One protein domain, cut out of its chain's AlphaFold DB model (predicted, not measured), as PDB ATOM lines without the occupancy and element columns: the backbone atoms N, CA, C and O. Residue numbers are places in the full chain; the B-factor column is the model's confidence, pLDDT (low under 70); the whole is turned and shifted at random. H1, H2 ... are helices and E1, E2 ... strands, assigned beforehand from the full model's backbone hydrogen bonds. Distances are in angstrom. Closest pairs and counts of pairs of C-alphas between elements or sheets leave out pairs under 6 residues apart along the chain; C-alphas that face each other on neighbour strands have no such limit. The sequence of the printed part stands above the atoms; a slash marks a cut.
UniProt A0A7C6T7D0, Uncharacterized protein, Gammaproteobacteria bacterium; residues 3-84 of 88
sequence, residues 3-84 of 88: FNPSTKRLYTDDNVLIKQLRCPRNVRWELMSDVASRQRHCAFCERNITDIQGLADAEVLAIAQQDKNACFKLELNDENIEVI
ATOM      1  N   PHE A   3     165.989 216.354 211.642       97.38
ATOM      2  CA  PHE A   3     166.060 217.150 210.417       97.38
ATOM      3  C   PHE A   3     167.406 216.998 209.714       97.38
ATOM      4  O   PHE A   3     168.463 217.223 210.295       97.38
ATOM      5  N   ASN A   4     167.362 216.676 208.422       96.25
ATOM      6  CA  ASN A   4     168.542 216.633 207.572       96.25
ATOM      7  C   ASN A   4     168.629 217.917 206.723       96.25
ATOM      8  O   ASN A   4     167.830 218.086 205.793       96.25
ATOM      9  N   PRO A   5     169.608 218.809 206.963       93.50
ATOM     10  CA  PRO A   5     169.712 220.084 206.262       93.50
ATOM     11  C   PRO A   5     170.198 219.944 204.814       93.50
ATOM     12  O   PRO A   5     169.957 220.860 204.024       93.50
ATOM     13  N   SER A   6     170.830 218.828 204.443       93.38
ATOM     14  CA  SER A   6     171.293 218.552 203.076       93.38
ATOM     15  C   SER A   6     170.147 218.100 202.171       93.38
ATOM     16  O   SER A   6     170.018 218.569 201.044       93.38
ATOM     17  N   THR A   7     169.267 217.225 202.669       95.06
ATOM     18  CA  THR A   7     168.095 216.731 201.914       95.06
ATOM     19  C   THR A   7     166.828 217.552 202.156       95.06
ATOM     20  O   THR A   7     165.849 217.423 201.413       95.06
ATOM     21  N   LYS A   8     166.846 218.397 203.194       94.81
ATOM     22  CA  LYS A   8     165.695 219.119 203.746       94.81
ATOM     23  C   LYS A   8     164.564 218.191 204.193       94.81
ATOM     24  O   LYS A   8     163.402 218.583 204.170       94.81
ATOM     25  N   ARG A   9     164.872 216.949 204.559       96.81
ATOM     26  CA  ARG A   9     163.878 215.982 205.038       96.81
ATOM     27  C   ARG A   9     163.766 216.037 206.556       96.81
ATOM     28  O   ARG A   9     164.779 216.092 207.248       96.81
ATOM     29  N   LEU A  10     162.528 216.022 207.029       97.06
ATOM     30  CA  LEU A  10     162.142 215.937 208.427       97.06
ATOM     31  C   LEU A  10     161.581 214.538 208.690       97.06
ATOM     32  O   LEU A  10     160.726 214.061 207.935       97.06
ATOM     33  N   TYR A  11     162.054 213.908 209.755       97.56
ATOM     34  CA  TYR A  11     161.678 212.569 210.180       97.56
ATOM     35  C   TYR A  11     161.191 212.580 211.632       97.56
ATOM     36  O   TYR A  11     161.554 213.463 212.415       97.56
ATOM     37  N   THR A  12     160.398 211.574 211.986       97.69
ATOM     38  CA  THR A  12     160.112 211.226 213.380       97.69
ATOM     39  C   THR A  12     161.373 210.721 214.077       97.69
ATOM     40  O   THR A  12     162.395 210.453 213.429       97.69
ATOM     41  N   ASP A  13     161.307 210.559 215.395       96.12
ATOM     42  CA  ASP A  13     162.409 209.967 216.158       96.12
ATOM     43  C   ASP A  13     162.667 208.506 215.756       96.12
ATOM     44  O   ASP A  13     163.823 208.080 215.666       96.12
ATOM     45  N   ASP A  14     161.617 207.803 215.322       96.06
ATOM     46  CA  ASP A  14     161.666 206.448 214.753       96.06
ATOM     47  C   ASP A  14     162.081 206.394 213.264       96.06
ATOM     48  O   ASP A  14     161.924 205.371 212.598       96.06
ATOM     49  N   ASN A  15     162.629 207.483 212.712       95.56
ATOM     50  CA  ASN A  15     163.082 207.604 211.317       95.56
ATOM     51  C   ASN A  15     161.972 207.456 210.252       95.56
ATOM     52  O   ASN A  15     162.261 207.208 209.078       95.56
ATOM     53  N   VAL A  16     160.702 207.656 210.611       96.75
ATOM     54  CA  VAL A  16     159.604 207.735 209.636       96.75
ATOM     55  C   VAL A  16     159.643 209.105 208.968       96.75
ATOM     56  O   VAL A  16     159.712 210.131 209.638       96.75
ATOM     57  N   LEU A  17     159.597 209.149 207.634       96.56
ATOM     58  CA  LEU A  17     159.581 210.418 206.907       96.56
ATOM     59  C   LEU A  17     158.281 211.180 207.195       96.56
ATOM     60  O   LEU A  17     157.203 210.741 206.800       96.56
ATOM     61  N   ILE A  18     158.406 212.358 207.809       97.12
ATOM     62  CA  ILE A  18     157.299 213.303 207.988       97.12
ATOM     63  C   ILE A  18     157.086 214.053 206.676       97.12
ATOM     64  O   ILE A  18     156.009 214.004 206.080       97.12
ATOM     65  N   LYS A  19     158.120 214.772 206.212       95.94
ATOM     66  CA  LYS A  19     158.029 215.616 205.014       95.94
ATOM     67  C   LYS A  19     159.394 216.078 204.510       95.94
ATOM     68  O   LYS A  19     160.322 216.273 205.286       95.94
ATOM     69  N   GLN A  20     159.499 216.348 203.208       95.69
ATOM     70  CA  GLN A  20     160.586 217.161 202.662       95.69
ATOM     71  C   GLN A  20     160.190 218.646 202.651       95.69
ATOM     72  O   GLN A  20     159.240 219.042 201.974       95.69
ATOM     73  N   LEU A  21     160.927 219.471 203.392       93.56
ATOM     74  CA  LEU A  21     160.717 220.909 203.498       93.56
ATOM     75  C   LEU A  21     161.348 221.621 202.300       93.56
ATOM     76  O   LEU A  21     162.562 221.607 202.105       93.56
ATOM     77  N   ARG A  22     160.524 222.277 201.484       90.88
ATOM     78  CA  ARG A  22     161.005 223.062 200.346       90.88
ATOM     79  C   ARG A  22     160.172 224.322 200.185       90.88
ATOM     80  O   ARG A  22     158.989 224.246 199.876       90.88
ATOM     81  N   CYS A  23     160.819 225.477 200.319       90.00
ATOM     82  CA  CYS A  23     160.235 226.757 199.946       90.00
ATOM     83  C   CYS A  23     160.852 227.236 198.619       90.00
ATOM     84  O   CYS A  23     162.060 227.462 198.574       90.00
ATOM     85  N   PRO A  24     160.068 227.425 197.542       88.25
ATOM     86  CA  PRO A  24     160.598 227.885 196.256       88.25
ATOM     87  C   PRO A  24     161.016 229.363 196.258       88.25
ATOM     88  O   PRO A  24     161.710 229.801 195.346       88.25
ATOM     89  N   ARG A  25     160.571 230.143 197.250       88.81
ATOM     90  CA  ARG A  25     160.748 231.602 197.304       88.81
ATOM     91  C   ARG A  25     161.613 232.087 198.471       88.81
ATOM     92  O   ARG A  25     161.837 233.283 198.570       88.81
ATOM     93  N   ASN A  26     162.084 231.178 199.331       84.75
ATOM     94  CA  ASN A  26     162.879 231.479 200.529       84.75
ATOM     95  C   ASN A  26     162.327 232.666 201.348       84.75
ATOM     96  O   ASN A  26     163.030 233.630 201.646       84.75
ATOM     97  N   VAL A  27     161.025 232.621 201.629       88.88
ATOM     98  CA  VAL A  27     160.290 233.700 202.301       88.88
ATOM     99  C   VAL A  27     160.669 233.810 203.777       88.88
ATOM    100  O   VAL A  27     160.993 232.814 204.420       88.88
ATOM    101  N   ARG A  28     160.579 235.025 204.321       90.00
ATOM    102  CA  ARG A  28     160.860 235.318 205.731       90.00
ATOM    103  C   ARG A  28     159.579 235.316 206.554       90.00
ATOM    104  O   ARG A  28     158.601 235.943 206.150       90.00
ATOM    105  N   TRP A  29     159.598 234.637 207.698       91.06
ATOM    106  CA  TRP A  29     158.437 234.486 208.584       91.06
ATOM    107  C   TRP A  29     157.871 235.829 209.055       91.06
ATOM    108  O   TRP A  29     156.657 235.989 209.159       91.06
ATOM    109  N   GLU A  30     158.736 236.818 209.293       90.69
ATOM    110  CA  GLU A  30     158.347 238.145 209.789       90.69
ATOM    111  C   GLU A  30     157.564 238.976 208.765       90.69
ATOM    112  O   GLU A  30     156.926 239.953 209.137       90.69
ATOM    113  N   LEU A  31     157.609 238.601 207.483       88.19
ATOM    114  CA  LEU A  31     156.943 239.314 206.388       88.19
ATOM    115  C   LEU A  31     155.577 238.711 206.022       88.19
ATOM    116  O   LEU A  31     154.967 239.115 205.033       88.19
ATOM    117  N   MET A  32     155.125 237.704 206.766       93.38
ATOM    118  CA  MET A  32     153.874 236.992 206.517       93.38
ATOM    119  C   MET A  32     152.736 237.555 207.365       93.38
ATOM    120  O   MET A  32     152.968 238.109 208.436       93.38
ATOM    121  N   SER A  33     151.501 237.367 206.907       94.50
ATOM    122  CA  SER A  33     150.315 237.803 207.648       94.50
ATOM    123  C   SER A  33     149.984 236.818 208.766       94.50
ATOM    124  O   SER A  33     149.977 235.610 208.533       94.50
ATOM    125  N   ASP A  34     149.685 237.309 209.965       93.75
ATOM    126  CA  ASP A  34     149.246 236.454 211.070       93.75
ATOM    127  C   ASP A  34     147.860 235.850 210.778       93.75
ATOM    128  O   ASP A  34     146.950 236.537 210.316       93.75
ATOM    129  N   VAL A  35     147.709 234.548 211.038       93.19
ATOM    130  CA  VAL A  35     146.431 233.816 210.919       93.19
ATOM    131  C   VAL A  35     145.982 233.326 212.291       93.19
ATOM    132  O   VAL A  35     144.829 233.499 212.675       93.19
ATOM    133  N   ALA A  36     146.904 232.720 213.037       91.44
ATOM    134  CA  ALA A  36     146.700 232.238 214.397       91.44
ATOM    135  C   ALA A  36     148.043 232.227 215.142       91.44
ATOM    136  O   ALA A  36     149.091 232.460 214.545       91.44
ATOM    137  N   SER A  37     148.035 231.896 216.436       89.19
ATOM    138  CA  SER A  37     149.233 231.920 217.296       89.19
ATOM    139  C   SER A  37     150.444 231.153 216.744       89.19
ATOM    140  O   SER A  37     151.576 231.548 216.996       89.19
ATOM    141  N   ARG A  38     150.217 230.076 215.978       92.94
ATOM    142  CA  ARG A  38     151.259 229.253 215.331       92.94
ATOM    143  C   ARG A  38     151.115 229.185 213.813       92.94
ATOM    144  O   ARG A  38     151.691 228.304 213.184       92.94
ATOM    145  N   GLN A  39     150.314 230.059 213.208       95.06
ATOM    146  CA  GLN A  39     150.082 230.034 211.767       95.06
ATOM    147  C   GLN A  39     150.221 231.415 211.157       95.06
ATOM    148  O   GLN A  39     149.610 232.384 211.613       95.06
ATOM    149  N   ARG A  40     150.966 231.465 210.056       96.00
ATOM    150  CA  ARG A  40     151.062 232.645 209.204       96.00
ATOM    151  C   ARG A  40     150.736 232.313 207.764       96.00
ATOM    152  O   ARG A  40     151.003 231.212 207.298       96.00
ATOM    153  N   HIS A  41     150.179 233.277 207.050       95.00
ATOM    154  CA  HIS A  41     149.852 233.147 205.644       95.00
ATOM    155  C   HIS A  41     151.000 233.650 204.767       95.00
ATOM    156  O   HIS A  41     151.428 234.804 204.859       95.00
ATOM    157  N   CYS A  42     151.484 232.792 203.870       94.19
ATOM    158  CA  CYS A  42     152.460 233.159 202.858       94.19
ATOM    159  C   CYS A  42     151.754 233.602 201.573       94.19
ATOM    160  O   CYS A  42     151.268 232.762 200.818       94.19
ATOM    161  N   ALA A  43     151.796 234.901 201.271       92.38
ATOM    162  CA  ALA A  43     151.186 235.465 200.063       92.38
ATOM    163  C   ALA A  43     151.785 234.934 198.744       92.38
ATOM    164  O   ALA A  43     151.124 234.950 197.717       92.38
ATOM    165  N   PHE A  44     153.031 234.440 198.746       91.69
ATOM    166  CA  PHE A  44     153.674 233.923 197.528       91.69
ATOM    167  C   PHE A  44     153.212 232.521 197.134       91.69
ATOM    168  O   PHE A  44     153.239 232.172 195.956       91.69
ATOM    169  N   CYS A  45     152.887 231.696 198.127       89.12
ATOM    170  CA  CYS A  45     152.442 230.321 197.920       89.12
ATOM    171  C   CYS A  45     150.930 230.173 198.128       89.12
ATOM    172  O   CYS A  45     150.425 229.072 197.924       89.12
ATOM    173  N   GLU A  46     150.264 231.240 198.587       92.00
ATOM    174  CA  GLU A  46     148.855 231.289 199.000       92.00
ATOM    175  C   GLU A  46     148.502 230.164 199.984       92.00
ATOM    176  O   GLU A  46     147.474 229.496 199.888       92.00
ATOM    177  N   ARG A  47     149.405 229.914 200.939       91.12
ATOM    178  CA  ARG A  47     149.300 228.812 201.903       91.12
ATOM    179  C   ARG A  47     149.650 229.266 203.303       91.12
ATOM    180  O   ARG A  47     150.527 230.111 203.493       91.12
ATOM    181  N   ASN A  48     149.020 228.619 204.275       93.44
ATOM    182  CA  ASN A  48     149.389 228.774 205.670       93.44
ATOM    183  C   ASN A  48     150.659 227.968 205.965       93.44
ATOM    184  O   ASN A  48     150.839 226.845 205.488       93.44
ATOM    185  N   ILE A  49     151.547 228.576 206.738       95.25
ATOM    186  CA  ILE A  49     152.761 227.981 207.271       95.25
ATOM    187  C   ILE A  49     152.545 227.830 208.770       95.25
ATOM    188  O   ILE A  49     152.254 228.808 209.460       95.25
ATOM    189  N   THR A  50     152.673 226.601 209.253       96.06
ATOM    190  CA  THR A  50     152.542 226.263 210.668       96.06
ATOM    191  C   THR A  50     153.921 226.276 211.317       96.06
ATOM    192  O   THR A  50     154.850 225.640 210.814       96.06
ATOM    193  N   ASP A  51     154.057 226.998 212.422       96.44
ATOM    194  CA  ASP A  51     155.223 226.930 213.295       96.44
ATOM    195  C   ASP A  51     155.153 225.646 214.118       96.44
ATOM    196  O   ASP A  51     154.199 225.445 214.875       96.44
ATOM    197  N   ILE A  52     156.129 224.759 213.921       96.75
ATOM    198  CA  ILE A  52     156.176 223.456 214.598       96.75
ATOM    199  C   ILE A  52     157.103 223.458 215.815       96.75
ATOM    200  O   ILE A  52     157.381 222.397 216.368       96.75
ATOM    201  N   GLN A  53     157.569 224.638 216.235       96.50
ATOM    202  CA  GLN A  53     158.364 224.787 217.445       96.50
ATOM    203  C   GLN A  53     157.604 224.248 218.676       96.50
ATOM    204  O   GLN A  53     156.443 224.603 218.912       96.50
ATOM    205  N   GLY A  54     158.260 223.390 219.457       95.50
ATOM    206  CA  GLY A  54     157.730 222.769 220.670       95.50
ATOM    207  C   GLY A  54     156.658 221.700 220.445       95.50
ATOM    208  O   GLY A  54     155.983 221.331 221.404       95.50
ATOM    209  N   LEU A  55     156.441 221.243 219.206       96.69
ATOM    210  CA  LEU A  55     155.539 220.123 218.916       96.69
ATOM    211  C   LEU A  55     156.281 218.788 218.972       96.69
ATOM    212  O   LEU A  55     157.430 218.689 218.537       96.69
ATOM    213  N   ALA A  56     155.590 217.742 219.426       96.75
ATOM    214  CA  ALA A  56     156.084 216.374 219.330       96.75
ATOM    215  C   ALA A  56     156.041 215.867 217.877       96.75
ATOM    216  O   ALA A  56     155.230 216.307 217.054       96.75
ATOM    217  N   ASP A  57     156.885 214.889 217.554       97.06
ATOM    218  CA  ASP A  57     156.985 214.336 216.202       97.06
ATOM    219  C   ASP A  57     155.664 213.739 215.683       97.06
ATOM    220  O   ASP A  57     155.307 213.942 214.518       97.06
ATOM    221  N   ALA A  58     154.901 213.080 216.555       97.38
ATOM    222  CA  ALA A  58     153.584 212.529 216.260       97.38
ATOM    223  C   ALA A  58     152.562 213.613 215.874       97.38
ATOM    224  O   ALA A  58     151.753 213.399 214.969       97.38
ATOM    225  N   GLU A  59     152.614 214.789 216.509       96.94
ATOM    226  CA  GLU A  59     151.731 215.915 216.183       96.94
ATOM    227  C   GLU A  59     152.063 216.478 214.798       96.94
ATOM    228  O   GLU A  59     151.173 216.680 213.967       96.94
ATOM    229  N   VAL A  60     153.353 216.672 214.506       97.31
ATOM    230  CA  VAL A  60     153.801 217.167 213.196       97.31
ATOM    231  C   VAL A  60     153.481 216.159 212.088       97.31
ATOM    232  O   VAL A  60     153.026 216.549 211.007       97.31
ATOM    233  N   LEU A  61     153.659 214.861 212.355       97.75
ATOM    234  CA  LEU A  61     153.284 213.793 211.433       97.75
ATOM    235  C   LEU A  61     151.781 213.807 211.140       97.75
ATOM    236  O   LEU A  61     151.395 213.735 209.973       97.75
ATOM    237  N   ALA A  62     150.937 213.950 212.166       97.62
ATOM    238  CA  ALA A  62     149.489 214.024 211.993       97.62
ATOM    239  C   ALA A  62     149.083 215.206 211.095       97.62
ATOM    240  O   ALA A  62     148.291 215.026 210.169       97.62
ATOM    241  N   ILE A  63     149.685 216.388 211.290       96.12
ATOM    242  CA  ILE A  63     149.439 217.559 210.431       96.12
ATOM    243  C   ILE A  63     149.858 217.268 208.981       96.12
ATOM    244  O   ILE A  63     149.107 217.550 208.047       96.12
ATOM    245  N   ALA A  64     151.037 216.673 208.773       96.06
ATOM    246  CA  ALA A  64     151.545 216.347 207.438       96.06
ATOM    247  C   ALA A  64     150.692 215.293 206.704       96.06
ATOM    248  O   ALA A  64     150.616 215.304 205.472       96.06
ATOM    249  N   GLN A  65     150.059 214.383 207.447       95.50
ATOM    250  CA  GLN A  65     149.157 213.367 206.903       95.50
ATOM    251  C   GLN A  65     147.778 213.936 206.557       95.50
ATOM    252  O   GLN A  65     147.217 213.562 205.525       95.50
ATOM    253  N   GLN A  66     147.253 214.845 207.383       95.69
ATOM    254  CA  GLN A  66     145.998 215.551 207.115       95.69
ATOM    255  C   GLN A  66     146.121 216.479 205.905       95.69
ATOM    256  O   GLN A  66     145.223 216.521 205.066       95.69
ATOM    257  N   ASP A  67     147.251 217.180 205.782       92.50
ATOM    258  CA  ASP A  67     147.544 218.045 204.650       92.50
ATOM    259  C   ASP A  67     148.951 217.787 204.085       92.50
ATOM    260  O   ASP A  67     149.969 218.338 204.522       92.50
ATOM    261  N   LYS A  68     148.998 217.011 202.993       88.81
ATOM    262  CA  LYS A  68     150.234 216.737 202.235       88.81
ATOM    263  C   LYS A  68     150.892 218.002 201.686       88.81
ATOM    264  O   LYS A  68     152.073 217.976 201.343       88.81
ATOM    265  N   ASN A  69     150.165 219.112 201.610       89.44
ATOM    266  CA  ASN A  69     150.616 220.411 201.134       89.44
ATOM    267  C   ASN A  69     150.996 221.386 202.257       89.44
ATOM    268  O   ASN A  69     151.502 222.462 201.927       89.44
ATOM    269  N   ALA A  70     150.869 220.982 203.528       92.06
ATOM    270  CA  ALA A  70     151.182 221.807 204.691       92.06
ATOM    271  C   ALA A  70     152.615 222.352 204.641       92.06
ATOM    272  O   ALA A  70     153.568 221.618 204.363       92.06
ATOM    273  N   CYS A  71     152.787 223.635 204.923       94.62
ATOM    274  CA  CYS A  71     154.104 224.246 205.028       94.62
ATOM    275  C   CYS A  71     154.502 224.337 206.502       94.62
ATOM    276  O   CYS A  71     153.685 224.730 207.331       94.62
ATOM    277  N   PHE A  72     155.758 224.024 206.819       95.75
ATOM    278  CA  PHE A  72     156.269 224.082 208.187       95.75
ATOM    279  C   PHE A  72     157.390 225.108 208.312       95.75
ATOM    280  O   PHE A  72     158.292 225.150 207.470       95.75
ATOM    281  N   LYS A  73     157.330 225.911 209.374       95.38
ATOM    282  CA  LYS A  73     158.470 226.660 209.898       95.38
ATOM    283  C   LYS A  73     159.152 225.785 210.944       95.38
ATOM    284  O   LYS A  73     158.507 225.344 211.886       95.38
ATOM    285  N   LEU A  74     160.442 225.550 210.747       94.38
ATOM    286  CA  LEU A  74     161.284 224.733 211.611       94.38
ATOM    287  C   LEU A  74     162.342 225.628 212.260       94.38
ATOM    288  O   LEU A  74     163.057 226.325 211.540       94.38
ATOM    289  N   GLU A  75     162.472 225.560 213.582       93.94
ATOM    290  CA  GLU A  75     163.589 226.157 214.315       93.94
ATOM    291  C   GLU A  75     164.654 225.094 214.586       93.94
ATOM    292  O   GLU A  75     164.378 224.076 215.211       93.94
ATOM    293  N   LEU A  76     165.883 225.310 214.108       92.12
ATOM    294  CA  LEU A  76     166.963 224.319 214.244       92.12
ATOM    295  C   LEU A  76     167.498 224.187 215.675       92.12
ATOM    296  O   LEU A  76     168.167 223.207 215.975       92.12
ATOM    297  N   ASN A  77     167.217 225.173 216.528       92.56
ATOM    298  CA  ASN A  77     167.623 225.187 217.934       92.56
ATOM    299  C   ASN A  77     166.496 224.712 218.870       92.56
ATOM    300  O   ASN A  77     166.591 224.905 220.079       92.56
ATOM    301  N   ASP A  78     165.408 224.171 218.321       94.19
ATOM    302  CA  ASP A  78     164.334 223.576 219.110       94.19
ATOM    303  C   ASP A  78     164.812 222.283 219.783       94.19
ATOM    304  O   ASP A  78     165.479 221.460 219.158       94.19
ATOM    305  N   GLU A  79     164.453 222.093 221.052       94.44
ATOM    306  CA  GLU A  79     164.838 220.919 221.846       94.44
ATOM    307  C   GLU A  79     164.317 219.585 221.281       94.44
ATOM    308  O   GLU A  79     164.921 218.540 221.515       94.44
ATOM    309  N   ASN A  80     163.239 219.614 220.493       94.56
ATOM    310  CA  ASN A  80     162.644 218.456 219.829       94.56
ATOM    311  C   ASN A  80     163.255 218.185 218.445       94.56
ATOM    312  O   ASN A  80     162.794 217.273 217.752       94.56
ATOM    313  N   ILE A  81     164.253 218.966 218.006       96.25
ATOM    314  CA  ILE A  81     164.902 218.824 216.699       96.25
ATOM    315  C   ILE A  81     166.360 218.387 216.859       96.25
ATOM    316  O   ILE A  81     167.238 219.155 217.240       96.25
ATOM    317  N   GLU A  82     166.644 217.160 216.439       96.69
ATOM    318  CA  GLU A  82     168.000 216.674 216.212       96.69
ATOM    319  C   GLU A  82     168.422 216.966 214.760       96.69
ATOM    320  O   GLU A  82     167.783 216.514 213.804       96.69
ATOM    321  N   VAL A  83     169.513 217.710 214.560       95.81
ATOM    322  CA  VAL A  83     170.070 217.951 213.219       95.81
ATOM    323  C   VAL A  83     171.022 216.815 212.837       95.81
ATOM    324  O   VAL A  83     172.087 216.661 213.430       95.81
ATOM    325  N   ILE A  84     170.666 216.051 211.802       95.12
ATOM    326  CA  ILE A  84     171.417 214.873 211.334       95.12
ATOM    327  C   ILE A  84     172.093 215.125 209.980       95.12
ATOM    328  O   ILE A  84     171.549 215.814 209.120       95.12
TER     329      ILE A  84
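AT A GLANCE: This is residues 3 to 84 of the 88 residues of an uncharacterized protein of Gammaproteobacteria bacterium (UniProt A0A7C6T7D0). A small two-strand hairpin, E1 and E2, with the helix H1 packed on E2, makes one end of the domain, and a twisted four-strand sheet, E3 to E6, makes the other, with its edge strand E6 near the middle of the whole. The long stretch of residues 21 to 32 joins the two ends, and H1 only grazes the larger sheet. The printed part has 82 residues with one named helix and six named strands, in the order E1 E2 E3 E4 E5 H1 E6; the larger sheet is mixed, in the order E3, E4, E5, E6, and the hairpin is antiparallel. The class is mixed, helices and strands, with under half of the residues in named elements. The whole is compact, with a radius of gyration of the C-alphas of 12.3 A, and rounded, with spans of 34 by 24 by 23 A.

HOW THE PARTS SIT: E1, residues 9 to 11, and E2, residues 17 to 20, form an antiparallel hairpin at 161 degrees, with N 10 and O 19 at 2.8 A. E3, residues 33 to 36, E4, residues 39 to 42, and E5, residues 47 to 51, form a meander, each strand the antiparallel neighbour of the one before. The hairpin E3 and E4 has N 41 and O 33 at 2.8 A, and the hairpin E4 and E5 has N 49 and O 40 at 2.7 A, each within hydrogen-bond range. E6, residues 71 to 73, is the parallel neighbour of E5 at 34 degrees, with N 50 and O 71 at 2.9 A. With H1, residues 57 to 66, E5 and E6 form a strand-helix-strand unit, two parallel neighbour strands with a helix between them along the chain, and its crossover is right-handed. The closest C-alphas of E2 and H1, those of Ile 18 and Leu 61, are 5.3 A apart. H1 is on the larger sheet but only grazes it, with residues 60 to 64; H1 and E6 are near each other. In H1 every O i to N i+4 pair is within hydrogen-bond range. E1 and E2 are apart from E3, E4, E5 and E6.

IN THESE COORDINATES: E1 begins at C-alpha 9, (163.878, 215.982, 205.038), and E2 ends at C-alpha 20. E3 begins at C-alpha 33, (150.315, 237.803, 207.648). E4 measures 9.7 A from first to last C-alpha, E5 13.0 A and H1 14.3 A. E6 ends at C-alpha 73, (158.470, 226.660, 209.898).

THE WHOLE: The two C-alphas farthest apart, those of Asp 14 and Leu 31, are 34.2 A apart, while those of Phe 3 and Ile 84, the first and last printed, are 5.9 A apart. The link from E2 to E3, 12 residues, is long; the other links between named elements are tight. The printed part has no cut, its mean pLDDT is 94.1, and no printed residue is under 70.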